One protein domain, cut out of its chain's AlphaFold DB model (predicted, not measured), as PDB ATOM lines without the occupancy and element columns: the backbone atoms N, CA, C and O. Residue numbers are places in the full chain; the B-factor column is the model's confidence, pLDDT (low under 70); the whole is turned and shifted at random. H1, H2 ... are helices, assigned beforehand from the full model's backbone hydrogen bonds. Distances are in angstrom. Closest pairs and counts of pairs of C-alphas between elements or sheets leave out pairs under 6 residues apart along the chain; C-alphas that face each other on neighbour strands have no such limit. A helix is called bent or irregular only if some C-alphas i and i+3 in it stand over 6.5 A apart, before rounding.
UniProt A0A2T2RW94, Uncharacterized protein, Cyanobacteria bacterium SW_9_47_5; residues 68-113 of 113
ATOM      1  N   PRO A  68      40.295  13.494 269.348       72.56
ATOM      2  CA  PRO A  68      40.845  12.355 270.075       72.56
ATOM      3  C   PRO A  68      42.332  12.458 270.413       72.56
ATOM      4  O   PRO A  68      42.774  11.971 271.453       72.56
ATOM      5  N   GLU A  69      43.090  13.162 269.580       77.44
ATOM      6  CA  GLU A  69      44.554  13.198 269.590       77.44
ATOM      7  C   GLU A  69      45.131  14.125 270.675       77.44
ATOM      8  O   GLU A  69      46.345  14.216 270.861       77.44
ATOM      9  N   ILE A  70      44.283  14.834 271.435       74.25
ATOM     10  CA  ILE A  70      44.736  15.757 272.493       74.25
ATOM     11  C   ILE A  70      45.560  15.017 273.560       74.25
ATOM     12  O   ILE A  70      46.503  15.584 274.124       74.25
ATOM     13  N   ASN A  71      45.239  13.746 273.813       77.00
ATOM     14  CA  ASN A  71      45.932  12.930 274.805       77.00
ATOM     15  C   ASN A  71      47.298  12.417 274.345       77.00
ATOM     16  O   ASN A  71      48.152  12.149 275.194       77.00
ATOM     17  N   ASP A  72      47.539  12.310 273.039       81.69
ATOM     18  CA  ASP A  72      48.750  11.674 272.510       81.69
ATOM     19  C   ASP A  72      50.005  12.399 272.985       81.69
ATOM     20  O   ASP A  72      50.972  11.776 273.426       81.69
ATOM     21  N   LYS A  73      49.944  13.732 273.045       82.06
ATOM     22  CA  LYS A  73      51.024  14.566 273.580       82.06
ATOM     23  C   LYS A  73      51.343  14.257 275.048       82.06
ATOM     24  O   LYS A  73      52.505  14.325 275.453       82.06
ATOM     25  N   TYR A  74      50.333  13.941 275.858       76.38
ATOM     26  CA  TYR A  74      50.532  13.577 277.261       76.38
ATOM     27  C   TYR A  74      51.138  12.181 277.385       76.38
ATOM     28  O   TYR A  74      52.095  12.012 278.140       76.38
ATOM     29  N   PHE A  75      50.656  11.214 276.600       79.75
ATOM     30  CA  PHE A  75      51.217   9.864 276.572       79.75
ATOM     31  C   PHE A  75      52.658   9.839 276.062       79.75
ATOM     32  O   PHE A  75      53.506   9.172 276.644       79.75
ATOM     33  N   GLU A  76      52.982  10.611 275.025       83.19
ATOM     34  CA  GLU A  76      54.362  10.760 274.563       83.19
ATOM     35  C   GLU A  76      55.265  11.364 275.632       83.19
ATOM     36  O   GLU A  76      56.391  10.905 275.816       83.19
ATOM     37  N   ARG A  77      54.788  12.388 276.349       78.19
ATOM     38  CA  ARG A  77      55.542  12.980 277.456       78.19
ATOM     39  C   ARG A  77      55.768  11.960 278.568       78.19
ATOM     40  O   ARG A  77      56.877  11.887 279.088       78.19
ATOM     41  N   PHE A  78      54.749  11.171 278.898       74.06
ATOM     42  CA  PHE A  78      54.831  10.121 279.906       74.06
ATOM     43  C   PHE A  78      55.835   9.029 279.510       74.06
ATOM     44  O   PHE A  78      56.759   8.744 280.270       74.06
ATOM     45  N   ARG A  79      55.746   8.510 278.278       78.06
ATOM     46  CA  ARG A  79      56.706   7.538 277.733       78.06
ATOM     47  C   ARG A  79      58.127   8.087 277.716       78.06
ATOM     48  O   ARG A  79      59.040   7.412 278.172       78.06
ATOM     49  N   LYS A  80      58.319   9.332 277.261       77.50
ATOM     50  CA  LYS A  80      59.634   9.989 277.276       77.50
ATOM     51  C   LYS A  80      60.195  10.071 278.689       77.50
ATOM     52  O   LYS A  80      61.336   9.684 278.869       77.50
ATOM     53  N   MET A  81      59.402  10.488 279.680       68.44
ATOM     54  CA  MET A  81      59.838  10.505 281.083       68.44
ATOM     55  C   MET A  81      60.270   9.120 281.582       68.44
ATOM     56  O   MET A  81      61.267   9.027 282.291       68.44
ATOM     57  N   ARG A  82      59.564   8.054 281.183       68.56
ATOM     58  CA  ARG A  82      59.898   6.668 281.549       68.56
ATOM     59  C   ARG A  82      61.178   6.180 280.852       68.56
ATOM     60  O   ARG A  82      62.002   5.537 281.487       68.56
ATOM     61  N   SER A  83      61.383   6.521 279.576       70.62
ATOM     62  CA  SER A  83      62.560   6.107 278.790       70.62
ATOM     63  C   SER A  83      63.812   6.972 278.997       70.62
ATOM     64  O   SER A  83      64.912   6.506 278.723       70.62
ATOM     65  N   SER A  84      63.670   8.225 279.438       65.00
ATOM     66  CA  SER A  84      64.787   9.155 279.676       65.00
ATOM     67  C   SER A  84      65.189   9.274 281.150       65.00
ATOM     68  O   SER A  84      66.004  10.133 281.485       65.00
ATOM     69  N   GLY A  85      64.562   8.494 282.034       61.97
ATOM     70  CA  GLY A  85      64.822   8.493 283.472       61.97
ATOM     71  C   GLY A  85      66.101   7.746 283.850       61.97
ATOM     72  O   GLY A  85      66.655   6.967 283.073       61.97
ATOM     73  N   SER A  86      66.575   7.975 285.069       67.44
ATOM     74  CA  SER A  86      67.627   7.149 285.659       67.44
ATOM     75  C   SER A  86      67.117   5.721 285.907       67.44
ATOM     76  O   SER A  86      65.915   5.486 286.020       67.44
ATOM     77  N   VAL A  87      68.024   4.752 286.070       65.19
ATOM     78  CA  VAL A  87      67.665   3.371 286.469       65.19
ATOM     79  C   VAL A  87      66.806   3.360 287.745       65.19
ATOM     80  O   VAL A  87      65.893   2.547 287.878       65.19
ATOM     81  N   VAL A  88      67.051   4.306 288.656       62.72
ATOM     82  CA  VAL A  88      66.278   4.484 289.893       62.72
ATOM     83  C   VAL A  88      64.829   4.882 289.596       62.72
ATOM     84  O   VAL A  88      63.919   4.361 290.236       62.72
ATOM     85  N   ASP A  89      64.598   5.739 288.599       69.12
ATOM     86  CA  ASP A  89      63.251   6.150 288.185       69.12
ATOM     87  C   ASP A  89      62.472   4.984 287.552       69.12
ATOM     88  O   ASP A  89      61.273   4.842 287.795       69.12
ATOM     89  N   SER A  90      63.154   4.109 286.800       69.88
ATOM     90  CA  SER A  90      62.545   2.897 286.226       69.88
ATOM     91  C   SER A  90      62.104   1.921 287.315       69.88
ATOM     92  O   SER A  90      60.942   1.520 287.344       69.88
ATOM     93  N   ILE A  91      62.995   1.604 288.260       71.06
ATOM     94  CA  ILE A  91      62.693   0.710 289.392       71.06
ATOM     95  C   ILE A  91      61.553   1.284 290.238       71.06
ATOM     96  O   ILE A  91      60.651   0.563 290.666       71.06
ATOM     97  N   TYR A  92      61.564   2.595 290.472       75.75
ATOM     98  CA  TYR A  92      60.506   3.270 291.208       75.75
ATOM     99  C   TYR A  92      59.153   3.186 290.494       75.75
ATOM    100  O   TYR A  92      58.135   2.934 291.136       75.75
ATOM    101  N   SER A  93      59.130   3.350 289.169       76.69
ATOM    102  CA  SER A  93      57.917   3.177 288.368       76.69
ATOM    103  C   SER A  93      57.404   1.737 288.423       76.69
ATOM    104  O   SER A  93      56.211   1.528 288.628       76.69
ATOM    105  N   GLU A  94      58.286   0.748 288.289       82.31
ATOM    106  CA  GLU A  94      57.934  -0.676 288.375       82.31
ATOM    107  C   GLU A  94      57.366  -1.046 289.745       82.31
ATOM    108  O   GLU A  94      56.357  -1.746 289.826       82.31
ATOM    109  N   TYR A  95      57.947  -0.514 290.824       85.12
ATOM    110  CA  TYR A  95      57.416  -0.690 292.172       85.12
ATOM    111  C   TYR A  95      55.979  -0.165 292.292       85.12
ATOM    112  O   TYR A  95      55.127  -0.817 292.890       85.12
ATOM    113  N   ILE A  96      55.682   0.997 291.705       86.31
ATOM    114  CA  ILE A  96      54.337   1.588 291.746       86.31
ATOM    115  C   ILE A  96      53.344   0.759 290.933       86.31
ATOM    116  O   ILE A  96      52.241   0.513 291.420       86.31
ATOM    117  N   VAL A  97      53.728   0.304 289.737       88.69
ATOM    118  CA  VAL A  97      52.900  -0.604 288.928       88.69
ATOM    119  C   VAL A  97      52.612  -1.873 289.730       88.69
ATOM    120  O   VAL A  97      51.454  -2.193 289.976       88.69
ATOM    121  N   SER A  98      53.644  -2.539 290.254       89.69
ATOM    122  CA  SER A  98      53.482  -3.761 291.048       89.69
ATOM    123  C   SER A  98      52.603  -3.563 292.288       89.69
ATOM    124  O   SER A  98      51.815  -4.445 292.617       89.69
ATOM    125  N   ALA A  99      52.705  -2.414 292.960       91.75
ATOM    126  CA  ALA A  99      51.952  -2.138 294.177       91.75
ATOM    127  C   ALA A  99      50.465  -1.816 293.937       91.75
ATOM    128  O   ALA A  99      49.658  -2.041 294.839       91.75
ATOM    129  N   TYR A 100      50.097  -1.261 292.776       94.12
ATOM    130  CA  TYR A 100      48.761  -0.679 292.572       94.12
ATOM    131  C   TYR A 100      48.000  -1.174 291.333       94.12
ATOM    132  O   TYR A 100      46.795  -0.931 291.256       94.12
ATOM    133  N   GLU A 101      48.633  -1.880 290.392       93.69
ATOM    134  CA  GLU A 101      48.004  -2.303 289.127       93.69
ATOM    135  C   GLU A 101      46.738  -3.141 289.342       93.69
ATOM    136  O   GLU A 101      45.702  -2.899 288.720       93.69
ATOM    137  N   GLU A 102      46.777  -4.092 290.279       94.75
ATOM    138  CA  GLU A 102      45.614  -4.933 290.578       94.75
ATOM    139  C   GLU A 102      44.411  -4.089 291.030       94.75
ATOM    140  O   GLU A 102      43.269  -4.350 290.659       94.75
ATOM    141  N   GLU A 103      44.643  -3.041 291.816       95.44
ATOM    142  CA  GLU A 103      43.561  -2.195 292.309       95.44
ATOM    143  C   GLU A 103      43.046  -1.230 291.242       95.44
ATOM    144  O   GLU A 103      41.841  -0.978 291.170       95.44
ATOM    145  N   VAL A 104      43.944  -0.698 290.412       94.25
ATOM    146  CA  VAL A 104      43.624   0.240 289.330       94.25
ATOM    147  C   VAL A 104      42.858  -0.464 288.205       94.25
ATOM    148  O   VAL A 104      41.843   0.059 287.731       94.25
ATOM    149  N   SER A 105      43.246  -1.692 287.855       94.06
ATOM    150  CA  SER A 105      42.584  -2.509 286.826       94.06
ATOM    151  C   SER A 105      41.123  -2.826 287.140       94.06
ATOM    152  O   SER A 105      40.288  -2.857 286.234       94.06
ATOM    153  N   ARG A 106      40.749  -2.919 288.423       94.69
ATOM    154  CA  ARG A 106      39.344  -3.068 288.860       94.69
ATOM    155  C   ARG A 106      38.448  -1.886 288.473       94.69
ATOM    156  O   ARG A 106      37.224  -2.009 288.544       94.69
ATOM    157  N   PHE A 107      39.032  -0.756 288.082       92.38
ATOM    158  CA  PHE A 107      38.329   0.418 287.564       92.38
ATOM    159  C   PHE A 107      38.498   0.598 286.043       92.38
ATOM    160  O   PHE A 107      38.021   1.590 285.498       92.38
ATOM    161  N   GLY A 108      39.124  -0.359 285.345       91.81
ATOM    162  CA  GLY A 108      39.277  -0.349 283.886       91.81
ATOM    163  C   GLY A 108      40.429   0.516 283.368       91.81
ATOM    164  O   GLY A 108      40.351   1.012 282.239       91.81
ATOM    165  N   TYR A 109      41.459   0.714 284.194       91.25
ATOM    166  CA  TYR A 109      42.681   1.461 283.885       91.25
ATOM    167  C   TYR A 109      43.916   0.571 284.067       91.25
ATOM    168  O   TYR A 109      43.852  -0.401 284.811       91.25
ATOM    169  N   SER A 110      45.033   0.916 283.426       89.69
ATOM    170  CA  SER A 110      46.327   0.251 283.623       89.69
ATOM    171  C   SER A 110      47.424   1.296 283.802       89.69
ATOM    172  O   SER A 110      47.366   2.367 283.192       89.69
ATOM    173  N   LEU A 111      48.388   1.004 284.672       85.44
ATOM    174  CA  LEU A 111      49.588   1.804 284.893       85.44
ATOM    175  C   LEU A 111      50.750   1.370 283.989       85.44
ATOM    176  O   LEU A 111      51.737   2.100 283.901       85.44
ATOM    177  N   ASP A 112      50.642   0.223 283.314       80.25
ATOM    178  CA  ASP A 112      51.664  -0.278 282.394       80.25
ATOM    179  C   ASP A 112      51.348   0.106 280.940       80.25
ATOM    180  O   ASP A 112      50.922  -0.708 280.122       80.25
ATOM    181  N   VAL A 113      51.511   1.400 280.645       66.94
ATOM    182  CA  VAL A 113      51.254   2.039 279.335       66.94
ATOM    183  C   VAL A 113      52.506   2.678 278.741       66.94
ATOM    184  O   VAL A 113      53.429   3.039 279.517       66.94
TER     185      VAL A 113
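This is residues 68 to 113 of the 113 residues of an uncharacterized protein of Cyanobacteria bacterium SW_9_47_5 (UniProt A0A2T2RW94). The longest helix, H2, and the helix before it, H1, meet near their linked ends as an open, flat V, and the last residues, 109 to 113, fold back into the space between the two arms. The far end of H1, residues 68 to 74, sticks out. The printed part has 46 residues with two named helices, H1 then H2, and no named strand; its class is all helix. It is loose, with a radius of gyration of the C-alphas of 12.0 A, and spans 29 by 28 by 7 A.

H2 is residues 87 to 105, 25.8 A from first to last C-alpha, and ends with C-alpha 105 at (42.584, -2.509, 286.826). It is irregular, with C-alphas 99 and 102 7.8 A apart, and has a kink of 45 degrees near residue 99. H1 is residues 68 to 83, 24.2 A long, and begins with C-alpha 68 at (40.845, 12.355, 270.075). It is only just irregular, with C-alphas 68 and 71 7.0 A apart.

H2 and H1 only just touch, with 3 pairs of C-alphas within 8 A. H2 touches H1 with residues 89 to 93 alone, and H1 touches H2 with residue 82 alone; the closest C-alphas of the two helices are those of Ser 90 and Arg 82, 6.6 A apart. The helices run opposite ways at a steep tilt of 47 degrees, with their centres 17.8 A apart. Of the O i to N i+4 pairs, 13 of 15 in H2 and 9 of 12 in H1 are within hydrogen-bond range.

The two C-alphas farthest apart are those of Pro 68 and Val 88, 33.2 A. The link from H1 to H2 is tight, with 3 residues. Residues 103 to 108, of which 103 to 105 belong to H2, stand free. The printed part has no cut and ends at the chain's last residue, Val 113. Its mean pLDDT is 80.2, and residues 81 to 82, 84 to 90 and 113 are under 70.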